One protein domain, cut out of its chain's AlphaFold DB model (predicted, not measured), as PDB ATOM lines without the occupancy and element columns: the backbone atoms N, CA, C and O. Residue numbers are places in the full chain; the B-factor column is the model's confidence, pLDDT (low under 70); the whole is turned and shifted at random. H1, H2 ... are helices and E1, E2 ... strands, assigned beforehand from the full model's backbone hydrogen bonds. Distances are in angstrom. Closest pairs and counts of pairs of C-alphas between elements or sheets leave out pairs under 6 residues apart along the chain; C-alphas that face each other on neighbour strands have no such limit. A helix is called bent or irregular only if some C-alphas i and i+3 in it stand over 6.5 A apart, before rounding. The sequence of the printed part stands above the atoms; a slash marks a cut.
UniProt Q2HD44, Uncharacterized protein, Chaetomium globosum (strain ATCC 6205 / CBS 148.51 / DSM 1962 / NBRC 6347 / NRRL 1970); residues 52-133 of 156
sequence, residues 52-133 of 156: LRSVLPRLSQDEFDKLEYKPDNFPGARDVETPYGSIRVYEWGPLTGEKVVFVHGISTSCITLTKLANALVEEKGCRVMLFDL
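Overview. This is residues 52 to 133 of the 156 residues of an uncharacterized protein of Chaetomium globosum (strain ATCC 6205 / CBS 148.51 / DSM 1962 / NBRC 6347 / NRRL 1970) (UniProt Q2HD44). A strongly twisted four-stranded sheet has one long helix, H2, packed along one face, while an arm with the short helix H1 reaches away from this body. The 82 printed residues hold two named helices and four named strands, in the order H1 E1 E2 E3 H2 E4, in a mixed class of helices and strands. The sheet runs E1 E2 E4 E3 and is mixed. The whole is only just compact, close to loose, with a radius of gyration of the C-alphas of 14.1 A and spans of 41 by 31 by 26 A.

Along the chain. H1, residues 61 to 65, is 6.1 A long and begins at C-alpha 61 (141.358, 124.500, 97.782). E1, residues 78 to 82, is 12.7 A long; E2, residues 85 to 92, 23.0 A; E3, residues 99 to 103, 13.3 A. H2, residues 110 to 124, is 20.0 A long and irregular: C-alphas 112 and 115 are 7.1 A apart. E4, residues 127 to 132, is 16.8 A long and ends at C-alpha 132 (124.946, 130.850, 113.904).

Arrangement. E1 and E2 form an antiparallel hairpin, with N 80 and O 87 at 2.8 A. E2 and E4 are antiparallel, with N 130 and O 90 at 2.8 A. E4 and E3 are parallel, with N 102 and O 129 at 2.8 A. E3, H2 and E4 make a strand-helix-strand unit, two parallel neighbour strands with a helix between, its crossover right-handed. H2 is on the sheet, making two layers, a helix layer on one face of a sheet, at a height over the sheet of 8.5 A. It lies over E4 and runs along the strands, at 2 degrees to E4 on the local plane; 9 of its C-alphas fall on E4 and 2 on E3, which it only just fails to lie over. The closest C-alphas of H2 and E4 are those of Cys 110 and Asp 132, 5.5 A apart. H1 is not on the sheet and is apart from H2. Every O i to N i+4 pair is within hydrogen-bond range in H1, and 8 of 11 in H2.

Size, cuts and confidence. The C-alphas farthest apart, of Arg 58 and Lys 124, are 40.9 A apart. Residues 57 to 63, of which 61 to 63 belong to H1, stand free. The link from H1 to E1 is long, with 12 residues. The printed part has no cut, and no printed residue has a pLDDT under 70.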
ATOM      1  N   LEU A  52     135.253 122.975 111.221       71.25
ATOM      2  CA  LEU A  52     136.277 123.962 110.914       71.25
ATOM      3  C   LEU A  52     137.653 123.568 111.428       71.25
ATOM      4  O   LEU A  52     138.651 123.868 110.786       71.25
ATOM      5  N   ARG A  53     137.729 122.880 112.568       70.50
ATOM      6  CA  ARG A  53     139.007 122.415 113.122       70.50
ATOM      7  C   ARG A  53     139.350 120.988 112.706       70.50
ATOM      8  O   ARG A  53     140.516 120.615 112.766       70.50
ATOM      9  N   SER A  54     138.365 120.173 112.322       72.31
ATOM     10  CA  SER A  54     138.593 118.757 111.995       72.31
ATOM     11  C   SER A  54     138.576 118.429 110.503       72.31
ATOM     12  O   SER A  54     139.274 117.503 110.095       72.31
ATOM     13  N   VAL A  55     137.770 119.141 109.711       76.81
ATOM     14  CA  VAL A  55     137.506 118.851 108.293       76.81
ATOM     15  C   VAL A  55     138.143 119.904 107.392       76.81
ATOM     16  O   VAL A  55     138.962 119.539 106.559       76.81
ATOM     17  N   LEU A  56     137.856 121.196 107.597       78.25
ATOM     18  CA  LEU A  56     138.346 122.273 106.719       78.25
ATOM     19  C   LEU A  56     139.873 122.297 106.504       78.25
ATOM     20  O   LEU A  56     140.275 122.471 105.360       78.25
ATOM     21  N   PRO A  57     140.741 122.047 107.507       81.62
ATOM     22  CA  PRO A  57     142.191 122.059 107.297       81.62
ATOM     23  C   PRO A  57     142.697 120.901 106.426       81.62
ATOM     24  O   PRO A  57     143.869 120.872 106.065       81.62
ATOM     25  N   ARG A  58     141.845 119.904 106.161       82.81
ATOM     26  CA  ARG A  58     142.163 118.727 105.345       82.81
ATOM     27  C   ARG A  58     141.622 118.833 103.922       82.81
ATOM     28  O   ARG A  58     141.956 117.970 103.118       82.81
ATOM     29  N   LEU A  59     140.779 119.826 103.632       82.12
ATOM     30  CA  LEU A  59     140.240 120.031 102.291       82.12
ATOM     31  C   LEU A  59     141.294 120.680 101.397       82.12
ATOM     32  O   LEU A  59     141.999 121.601 101.812       82.12
ATOM     33  N   SER A  60     141.362 120.219 100.153       86.00
ATOM     34  CA  SER A  60     142.041 120.961  99.094       86.00
ATOM     35  C   SER A  60     141.287 122.257  98.773       86.00
ATOM     36  O   SER A  60     140.094 122.388  99.058       86.00
ATOM     37  N   GLN A  61     141.969 123.222  98.155       83.06
ATOM     38  CA  GLN A  61     141.358 124.500  97.782       83.06
ATOM     39  C   GLN A  61     140.153 124.306  96.843       83.06
ATOM     40  O   GLN A  61     139.104 124.908  97.054       83.06
ATOM     41  N   ASP A  62     140.255 123.378  95.887       85.25
ATOM     42  CA  ASP A  62     139.171 123.048  94.953       85.25
ATOM     43  C   ASP A  62     137.939 122.454  95.655       85.25
ATOM     44  O   ASP A  62     136.803 122.661  95.223       85.25
ATOM     45  N   GLU A  63     138.138 121.689  96.731       83.62
ATOM     46  CA  GLU A  63     137.046 121.151  97.547       83.62
ATOM     47  C   GLU A  63     136.435 122.228  98.438       83.62
ATOM     48  O   GLU A  63     135.213 122.286  98.575       83.62
ATOM     49  N   PHE A  64     137.269 123.100  99.011       82.94
ATOM     50  CA  PHE A  64     136.816 124.246  99.791       82.94
ATOM     51  C   PHE A  64     135.955 125.186  98.944       82.94
ATOM     52  O   PHE A  64     134.918 125.672  99.396       82.94
ATOM     53  N   ASP A  65     136.340 125.398  97.685       82.94
ATOM     54  CA  ASP A  65     135.620 126.294  96.792       82.94
ATOM     55  C   ASP A  65     134.277 125.753  96.306       82.94
ATOM     56  O   ASP A  65     133.390 126.547  95.989       82.94
ATOM     57  N   LYS A  66     134.095 124.429  96.342       84.94
ATOM     58  CA  LYS A  66     132.821 123.750  96.064       84.94
ATOM     59  C   LYS A  66     131.846 123.762  97.240       84.94
ATOM     60  O   LYS A  66     130.700 123.348  97.063       84.94
ATOM     61  N   LEU A  67     132.266 124.198  98.428       79.38
ATOM     62  CA  LEU A  67     131.366 124.291  99.573       79.38
ATOM     63  C   LEU A  67     130.295 125.351  99.307       79.38
ATOM     64  O   LEU A  67     130.603 126.526  99.110       79.38
ATOM     65  N   GLU A  68     129.030 124.933  99.366       77.31
ATOM     66  CA  GLU A  68     127.874 125.833  99.272       77.31
ATOM     67  C   GLU A  68     127.874 126.867 100.406       77.31
ATOM     68  O   GLU A  68     127.453 128.010 100.225       77.31
ATOM     69  N   TYR A  69     128.404 126.479 101.571       73.88
ATOM     70  CA  TYR A  69     128.544 127.362 102.715       73.88
ATOM     71  C   TYR A  69     129.994 127.471 103.180       73.88
ATOM     72  O   TYR A  69     130.536 126.560 103.814       73.88
ATOM     73  N   LYS A  70     130.619 128.614 102.873       80.50
ATOM     74  CA  LYS A  70     131.977 128.936 103.314       80.50
ATOM     75  C   LYS A  70     131.942 129.682 104.654       80.50
ATOM     76  O   LYS A  70     131.047 130.502 104.872       80.50
ATOM     77  N   PRO A  71     132.927 129.460 105.544       74.75
ATOM     78  CA  PRO A  71     133.022 130.179 106.816       74.75
ATOM     79  C   PRO A  71     133.033 131.703 106.655       74.75
ATOM     80  O   PRO A  71     132.430 132.400 107.471       74.75
ATOM     81  N   ASP A  72     133.641 132.190 105.571       76.00
ATOM     82  CA  ASP A  72     133.850 133.612 105.282       76.00
ATOM     83  C   ASP A  72     132.760 134.208 104.374       76.00
ATOM     84  O   ASP A  72     132.972 135.228 103.723       76.00
ATOM     85  N   ASN A  73     131.577 133.583 104.314       78.62
ATOM     86  CA  ASN A  73     130.465 134.055 103.479       78.62
ATOM     87  C   ASN A  73     130.010 135.487 103.808       78.62
ATOM     88  O   ASN A  73     129.419 136.142 102.949       78.62
ATOM     89  N   PHE A  74     130.238 135.963 105.036       81.62
ATOM     90  CA  PHE A  74     129.804 137.286 105.483       81.62
ATOM     91  C   PHE A  74     130.937 138.042 106.191       81.62
ATOM     92  O   PHE A  74     131.782 137.423 106.847       81.62
ATOM     93  N   PRO A  75     130.953 139.385 106.095       86.12
ATOM     94  CA  PRO A  75     131.962 140.211 106.745       86.12
ATOM     95  C   PRO A  75     131.912 140.090 108.273       86.12
ATOM     96  O   PRO A  75     130.869 139.845 108.883       86.12
ATOM     97  N   GLY A  76     133.077 140.269 108.899       86.06
ATOM     98  CA  GLY A  76     133.213 140.229 110.355       86.06
ATOM     99  C   GLY A  76     132.979 138.850 110.970       86.06
ATOM    100  O   GLY A  76     132.620 138.765 112.146       86.06
ATOM    101  N   ALA A  77     133.173 137.788 110.183       87.06
ATOM    102  CA  ALA A  77     133.143 136.411 110.649       87.06
ATOM    103  C   ALA A  77     134.156 136.201 111.780       87.06
ATOM    104  O   ALA A  77     135.363 136.369 111.603       87.06
ATOM    105  N   ARG A  78     133.677 135.784 112.949       86.00
ATOM    106  CA  ARG A  78     134.520 135.396 114.080       86.00
ATOM    107  C   ARG A  78     133.894 134.255 114.860       86.00
ATOM    108  O   ARG A  78     132.675 134.165 114.975       86.00
ATOM    109  N   ASP A  79     134.743 133.406 115.410       84.25
ATOM    110  CA  ASP A  79     134.332 132.340 116.312       84.25
ATOM    111  C   ASP A  79     134.396 132.851 117.753       84.25
ATOM    112  O   ASP A  79     135.402 133.424 118.176       84.25
ATOM    113  N   VAL A  80     133.311 132.672 118.501       85.62
ATOM    114  CA  VAL A  80     133.219 133.029 119.918       85.62
ATOM    115  C   VAL A  80     133.128 131.744 120.727       85.62
ATOM    116  O   VAL A  80     132.191 130.961 120.572       85.62
ATOM    117  N   GLU A  81     134.105 131.531 121.604       81.94
ATOM    118  CA  GLU A  81     134.123 130.384 122.509       81.94
ATOM    119  C   GLU A  81     133.088 130.584 123.623       81.94
ATOM    120  O   GLU A  81     133.050 131.615 124.299       81.94
ATOM    121  N   THR A  82     132.245 129.577 123.829       80.75
ATOM    122  CA  THR A  82     131.256 129.528 124.909       80.75
ATOM    123  C   THR A  82     131.460 128.252 125.731       80.75
ATOM    124  O   THR A  82     132.052 127.289 125.234       80.75
ATOM    125  N   PRO A  83     130.919 128.161 126.962       80.38
ATOM    126  CA  PRO A  83     130.998 126.936 127.765       80.38
ATOM    127  C   PRO A  83     130.422 125.681 127.084       80.38
ATOM    128  O   PRO A  83     130.742 124.565 127.484       80.38
ATOM    129  N   TYR A  84     129.575 125.857 126.064       73.06
ATOM    130  CA  TYR A  84     128.913 124.775 125.332       73.06
ATOM    131  C   TYR A  84     129.565 124.461 123.974       73.06
ATOM    132  O   TYR A  84     129.145 123.523 123.297       73.06
ATOM    133  N   GLY A  85     130.600 125.211 123.585       75.12
ATOM    134  CA  GLY A  85     131.287 125.098 122.299       75.12
ATOM    135  C   GLY A  85     131.508 126.456 121.635       75.12
ATOM    136  O   GLY A  85     131.210 127.499 122.210       75.12
ATOM    137  N   SER A  86     132.006 126.446 120.404       76.56
ATOM    138  CA  SER A  86     132.189 127.660 119.603       76.56
ATOM    139  C   SER A  86     130.912 127.997 118.837       76.56
ATOM    140  O   SER A  86     130.311 127.095 118.254       76.56
ATOM    141  N   ILE A  87     130.536 129.277 118.806       83.44
ATOM    142  CA  ILE A  87     129.501 129.820 117.914       83.44
ATOM    143  C   ILE A  87     130.144 130.756 116.897       83.44
ATOM    144  O   ILE A  87     131.049 131.517 117.245       83.44
ATOM    145  N   ARG A  88     129.657 130.742 115.657       85.12
ATOM    146  CA  ARG A  88     130.072 131.727 114.657       85.12
ATOM    147  C   ARG A  88     129.190 132.961 114.762       85.12
ATOM    148  O   ARG A  88     127.964 132.878 114.808       85.12
ATOM    149  N   VAL A  89     129.848 134.112 114.780       89.31
ATOM    150  CA  VAL A  89     129.216 135.424 114.786       89.31
ATOM    151  C   VAL A  89     129.696 136.196 113.574       89.31
ATOM    152  O   VAL A  89     130.896 136.256 113.305       89.31
ATOM    153  N   TYR A  90     128.758 136.807 112.864       91.56
ATOM    154  CA  TYR A  90     129.044 137.745 111.787       91.56
ATOM    155  C   TYR A  90     128.594 139.130 112.216       91.56
ATOM    156  O   TYR A  90     127.502 139.278 112.762       91.56
ATOM    157  N   GLU A  91     129.426 140.140 111.998       93.19
ATOM    158  CA  GLU A  91     129.127 141.500 112.430       93.19
ATOM    159  C   GLU A  91     129.602 142.513 111.399       93.19
ATOM    160  O   GLU A  91     130.779 142.538 111.038       93.19
ATOM    161  N   TRP A  92     128.695 143.379 110.958       94.75
ATOM    162  CA  TRP A  92     129.030 144.445 110.022       94.75
ATOM    163  C   TRP A  92     128.067 145.629 110.123       94.75
ATOM    164  O   TRP A  92     127.072 145.603 110.850       94.75
ATOM    165  N   GLY A  93     128.405 146.695 109.398       94.81
ATOM    166  CA  GLY A  93     127.685 147.965 109.402       94.81
ATOM    167  C   GLY A  93     128.387 149.065 110.211       94.81
ATOM    168  O   GLY A  93     129.473 148.851 110.762       94.81
ATOM    169  N   PRO A  94     127.803 150.274 110.259       95.44
ATOM    170  CA  PRO A  94     128.407 151.441 110.896       95.44
ATOM    171  C   PRO A  94     128.609 151.251 112.403       95.44
ATOM    172  O   PRO A  94     127.717 150.785 113.105       95.44
ATOM    173  N   LEU A  95     129.755 151.680 112.947       92.81
ATOM    174  CA  LEU A  95     130.052 151.509 114.379       92.81
ATOM    175  C   LEU A  95     129.045 152.225 115.295       92.81
ATOM    176  O   LEU A  95     128.797 151.745 116.403       92.81
ATOM    177  N   THR A  96     128.495 153.344 114.819       94.25
ATOM    178  CA  THR A  96     127.507 154.203 115.488       94.25
ATOM    179  C   THR A  96     126.058 153.842 115.153       94.25
ATOM    180  O   THR A  96     125.148 154.482 115.674       94.25
ATOM    181  N   GLY A  97     125.841 152.848 114.286       94.00
ATOM    182  CA  GLY A  97     124.514 152.402 113.876       94.00
ATOM    183  C   GLY A  97     123.733 151.743 115.010       94.00
ATOM    184  O   GLY A  97     124.311 151.199 115.958       94.00
ATOM    185  N   GLU A  98     122.404 151.754 114.897       95.88
ATOM    186  CA  GLU A  98     121.533 151.025 115.820       95.88
ATOM    187  C   GLU A  98     121.851 149.526 115.772       95.88
ATOM    188  O   GLU A  98     121.974 148.941 114.695       95.88
ATOM    189  N   LYS A  99     122.027 148.910 116.945       96.62
ATOM    190  CA  LYS A  99     122.473 147.520 117.057       96.62
ATOM    191  C   LYS A  99     121.293 146.572 116.889       96.62
ATOM    192  O   LYS A  99     120.393 146.562 117.722       96.62
ATOM    193  N   VAL A 100     121.352 145.725 115.870       96.06
ATOM    194  CA  VAL A 100     120.329 144.716 115.583       96.06
ATOM    195  C   VAL A 100     120.954 143.328 115.637       96.06
ATOM    196  O   VAL A 100     121.928 143.039 114.944       96.06
ATOM    197  N   VAL A 101     120.387 142.459 116.471       94.94
ATOM    198  CA  VAL A 101     120.844 141.077 116.641       94.94
ATOM    199  C   VAL A 101     119.872 140.125 115.960       94.94
ATOM    200  O   VAL A 101     118.672 140.156 116.220       94.94
ATOM    201  N   PHE A 102     120.408 139.238 115.130       93.38
ATOM    202  CA  PHE A 102     119.666 138.197 114.439       93.38
ATOM    203  C   PHE A 102     119.953 136.833 115.055       93.38
ATOM    204  O   PHE A 102     121.105 136.403 115.166       93.38
ATOM    205  N   VAL A 103     118.874 136.139 115.408       90.88
ATOM    206  CA  VAL A 103     118.889 134.780 115.946       90.88
ATOM    207  C   VAL A 103     117.992 133.928 115.058       90.88
ATOM    208  O   VAL A 103     116.807 134.225 114.907       90.88
ATOM    209  N   HIS A 104     118.552 132.897 114.431       88.44
ATOM    210  CA  HIS A 104     117.779 131.993 113.582       88.44
ATOM    211  C   HIS A 104     117.066 130.910 114.410       88.44
ATOM    212  O   HIS A 104     117.413 130.640 115.560       88.44
ATOM    213  N   GLY A 105     116.061 130.265 113.815       84.06
ATOM    214  CA  GLY A 105     115.374 129.117 114.408       84.06
ATOM    215  C   GLY A 105     116.126 127.797 114.202       84.06
ATOM    216  O   GLY A 105     117.061 127.720 113.408       84.06
ATOM    217  N   ILE A 106     115.672 126.735 114.875       77.19
ATOM    218  CA  ILE A 106     116.301 125.397 114.867       77.19
ATOM    219  C   ILE A 106     116.437 124.766 113.469       77.19
ATOM    220  O   ILE A 106     117.350 123.985 113.231       77.19
ATOM    221  N   SER A 107     115.543 125.107 112.540       77.56
ATOM    222  CA  SER A 107     115.508 124.538 111.184       77.56
ATOM    223  C   SER A 107     116.081 125.468 110.113       77.56
ATOM    224  O   SER A 107     115.956 125.186 108.926       77.56
ATOM    225  N   THR A 108     116.677 126.592 110.509       77.50
ATOM    226  CA  THR A 108     117.186 127.628 109.597       77.50
ATOM    227  C   THR A 108     118.638 127.945 109.929       77.50
ATOM    228  O   THR A 108     119.013 127.843 111.088       77.50
ATOM    229  N   SER A 109     119.442 128.344 108.943       79.69
ATOM    230  CA  SER A 109     120.793 128.891 109.161       79.69
ATOM    231  C   SER A 109     120.743 130.424 109.164       79.69
ATOM    232  O   SER A 109     119.824 131.022 108.597       79.69
ATOM    233  N   CYS A 110     121.747 131.080 109.755       81.81
ATOM    234  CA  CYS A 110     121.878 132.538 109.725       81.81
ATOM    235  C   CYS A 110     121.911 133.118 108.296       81.81
ATOM    236  O   CYS A 110     121.505 134.262 108.100       81.81
ATOM    237  N   ILE A 111     122.298 132.321 107.289       83.19
ATOM    238  CA  ILE A 111     122.307 132.694 105.859       83.19
ATOM    239  C   ILE A 111     120.943 133.205 105.387       83.19
ATOM    240  O   ILE A 111     120.856 134.134 104.585       83.19
ATOM    241  N   THR A 112     119.856 132.605 105.876       87.00
ATOM    242  CA  THR A 112     118.499 132.976 105.458       87.00
ATOM    243  C   THR A 112     118.162 134.415 105.859       87.00
ATOM    244  O   THR A 112     117.400 135.088 105.168       87.00
ATOM    245  N   LEU A 113     118.762 134.909 106.945       89.25
ATOM    246  CA  LEU A 113     118.537 136.254 107.473       89.25
ATOM    247  C   LEU A 113     119.445 137.308 106.821       89.25
ATOM    248  O   LEU A 113     119.197 138.500 106.987       89.25
ATOM    249  N   THR A 114     120.450 136.905 106.037       88.44
ATOM    250  CA  THR A 114     121.442 137.824 105.459       88.44
ATOM    251  C   THR A 114     120.811 138.904 104.589       88.44
ATOM    252  O   THR A 114     121.202 140.063 104.685       88.44
ATOM    253  N   LYS A 115     119.815 138.565 103.760       91.06
ATOM    254  CA  LYS A 115     119.159 139.559 102.892       91.06
ATOM    255  C   LYS A 115     118.502 140.676 103.703       91.06
ATOM    256  O   LYS A 115     118.628 141.842 103.352       91.06
ATOM    257  N   LEU A 116     117.849 140.312 104.805       93.25
ATOM    258  CA  LEU A 116     117.228 141.272 105.712       93.25
ATOM    259  C   LEU A 116     118.286 142.090 106.462       93.25
ATOM    260  O   LEU A 116     118.147 143.301 106.589       93.25
ATOM    261  N   ALA A 117     119.358 141.443 106.921       93.50
ATOM    262  CA  ALA A 117     120.455 142.124 107.592       93.50
ATOM    263  C   ALA A 117     121.125 143.168 106.685       93.50
ATOM    264  O   ALA A 117     121.324 144.300 107.116       93.50
ATOM    265  N   ASN A 118     121.400 142.827 105.422       94.12
ATOM    266  CA  ASN A 118     121.966 143.767 104.453       94.12
ATOM    267  C   ASN A 118     121.025 144.939 104.181       94.12
ATOM    268  O   ASN A 118     121.472 146.079 104.241       94.12
ATOM    269  N   ALA A 119     119.727 144.683 103.994       95.38
ATOM    270  CA  ALA A 119     118.748 145.752 103.816       95.38
ATOM    271  C   ALA A 119     118.722 146.720 105.015       95.38
ATOM    272  O   ALA A 119     118.693 147.930 104.826       95.38
ATOM    273  N   LEU A 120     118.818 146.227 106.257       95.00
ATOM    274  CA  LEU A 120     118.899 147.107 107.435       95.00
ATOM    275  C   LEU A 120     120.199 147.919 107.488       95.00
ATOM    276  O   LEU A 120     120.186 149.083 107.889       95.00
ATOM    277  N   VAL A 121     121.326 147.328 107.098       95.56
ATOM    278  CA  VAL A 121     122.600 148.054 107.038       95.56
ATOM    279  C   VAL A 121     122.546 149.142 105.964       95.56
ATOM    280  O   VAL A 121     122.931 150.275 106.236       95.56
ATOM    281  N   GLU A 122     122.043 148.819 104.773       95.62
ATOM    282  CA  GLU A 122     122.010 149.716 103.614       95.62
ATOM    283  C   GLU A 122     120.959 150.824 103.759       95.62
ATOM    284  O   GLU A 122     121.258 151.993 103.527       95.62
ATOM    285  N   GLU A 123     119.737 150.486 104.179       96.19
ATOM    286  CA  GLU A 123     118.622 151.439 104.229       96.19
ATOM    287  C   GLU A 123     118.556 152.230 105.539       96.19
ATOM    288  O   GLU A 123     118.053 153.357 105.560       96.19
ATOM    289  N   LYS A 124     119.000 151.637 106.654       94.19
ATOM    290  CA  LYS A 124     118.866 152.223 108.000       94.19
ATOM    291  C   LYS A 124     120.202 152.535 108.665       94.19
ATOM    292  O   LYS A 124     120.208 153.164 109.720       94.19
ATOM    293  N   GLY A 125     121.328 152.121 108.082       94.69
ATOM    294  CA  GLY A 125     122.640 152.309 108.699       94.69
ATOM    295  C   GLY A 125     122.796 151.536 110.009       94.69
ATOM    296  O   GLY A 125     123.555 151.958 110.881       94.69
ATOM    297  N   CYS A 126     122.059 150.434 110.183       95.88
ATOM    298  CA  CYS A 126     122.140 149.615 111.387       95.88
ATOM    299  C   CYS A 126     123.479 148.875 111.470       95.88
ATOM    300  O   CYS A 126     124.090 148.522 110.462       95.88
ATOM    301  N   ARG A 127     123.906 148.581 112.697       95.69
ATOM    302  CA  ARG A 127     124.984 147.636 112.978       95.69
ATOM    303  C   ARG A 127     124.368 146.281 113.269       95.69
ATOM    304  O   ARG A 127     123.679 146.121 114.274       95.69
ATOM    305  N   VAL A 128     124.614 145.310 112.405       95.69
ATOM    306  CA  VAL A 128     123.982 143.995 112.505       95.69
ATOM    307  C   VAL A 128     124.948 142.965 113.067       95.69
ATOM    308  O   VAL A 128     126.148 142.999 112.793       95.69
ATOM    309  N   MET A 129     124.412 142.041 113.856       94.38
ATOM    310  CA  MET A 129     125.133 140.885 114.376       94.38
ATOM    311  C   MET A 129     124.292 139.627 114.176       94.38
ATOM    312  O   MET A 129     123.167 139.554 114.666       94.38
ATOM    313  N   LEU A 130     124.824 138.641 113.459       92.31
ATOM    314  CA  LEU A 130     124.151 137.373 113.180       92.31
ATOM    315  C   LEU A 130     124.830 136.263 113.968       92.31
ATOM    316  O   LEU A 130     126.040 136.068 113.849       92.31
ATOM    317  N   PHE A 131     124.033 135.520 114.731       89.31
ATOM    318  CA  PHE A 131     124.474 134.314 115.416       89.31
ATOM    319  C   PHE A 131     124.138 133.078 114.591       89.31
ATOM    320  O   PHE A 131     122.991 132.910 114.180       89.31
ATOM    321  N   ASP A 132     125.125 132.209 114.405       85.06
ATOM    322  CA  ASP A 132     124.946 130.850 113.904       85.06
ATOM    323  C   ASP A 132     124.977 129.890 115.105       85.06
ATOM    324  O   ASP A 132     126.020 129.653 115.723       85.06
ATOM    325  N   LEU A 133     123.789 129.461 115.529       79.31
ATOM    326  CA  LEU A 133     123.560 128.657 116.723       79.31
ATOM    327  C   LEU A 133     123.961 127.190 116.515       79.31
ATOM    328  O   LEU A 133     124.050 126.669 115.403       79.31
TER     329      LEU A 133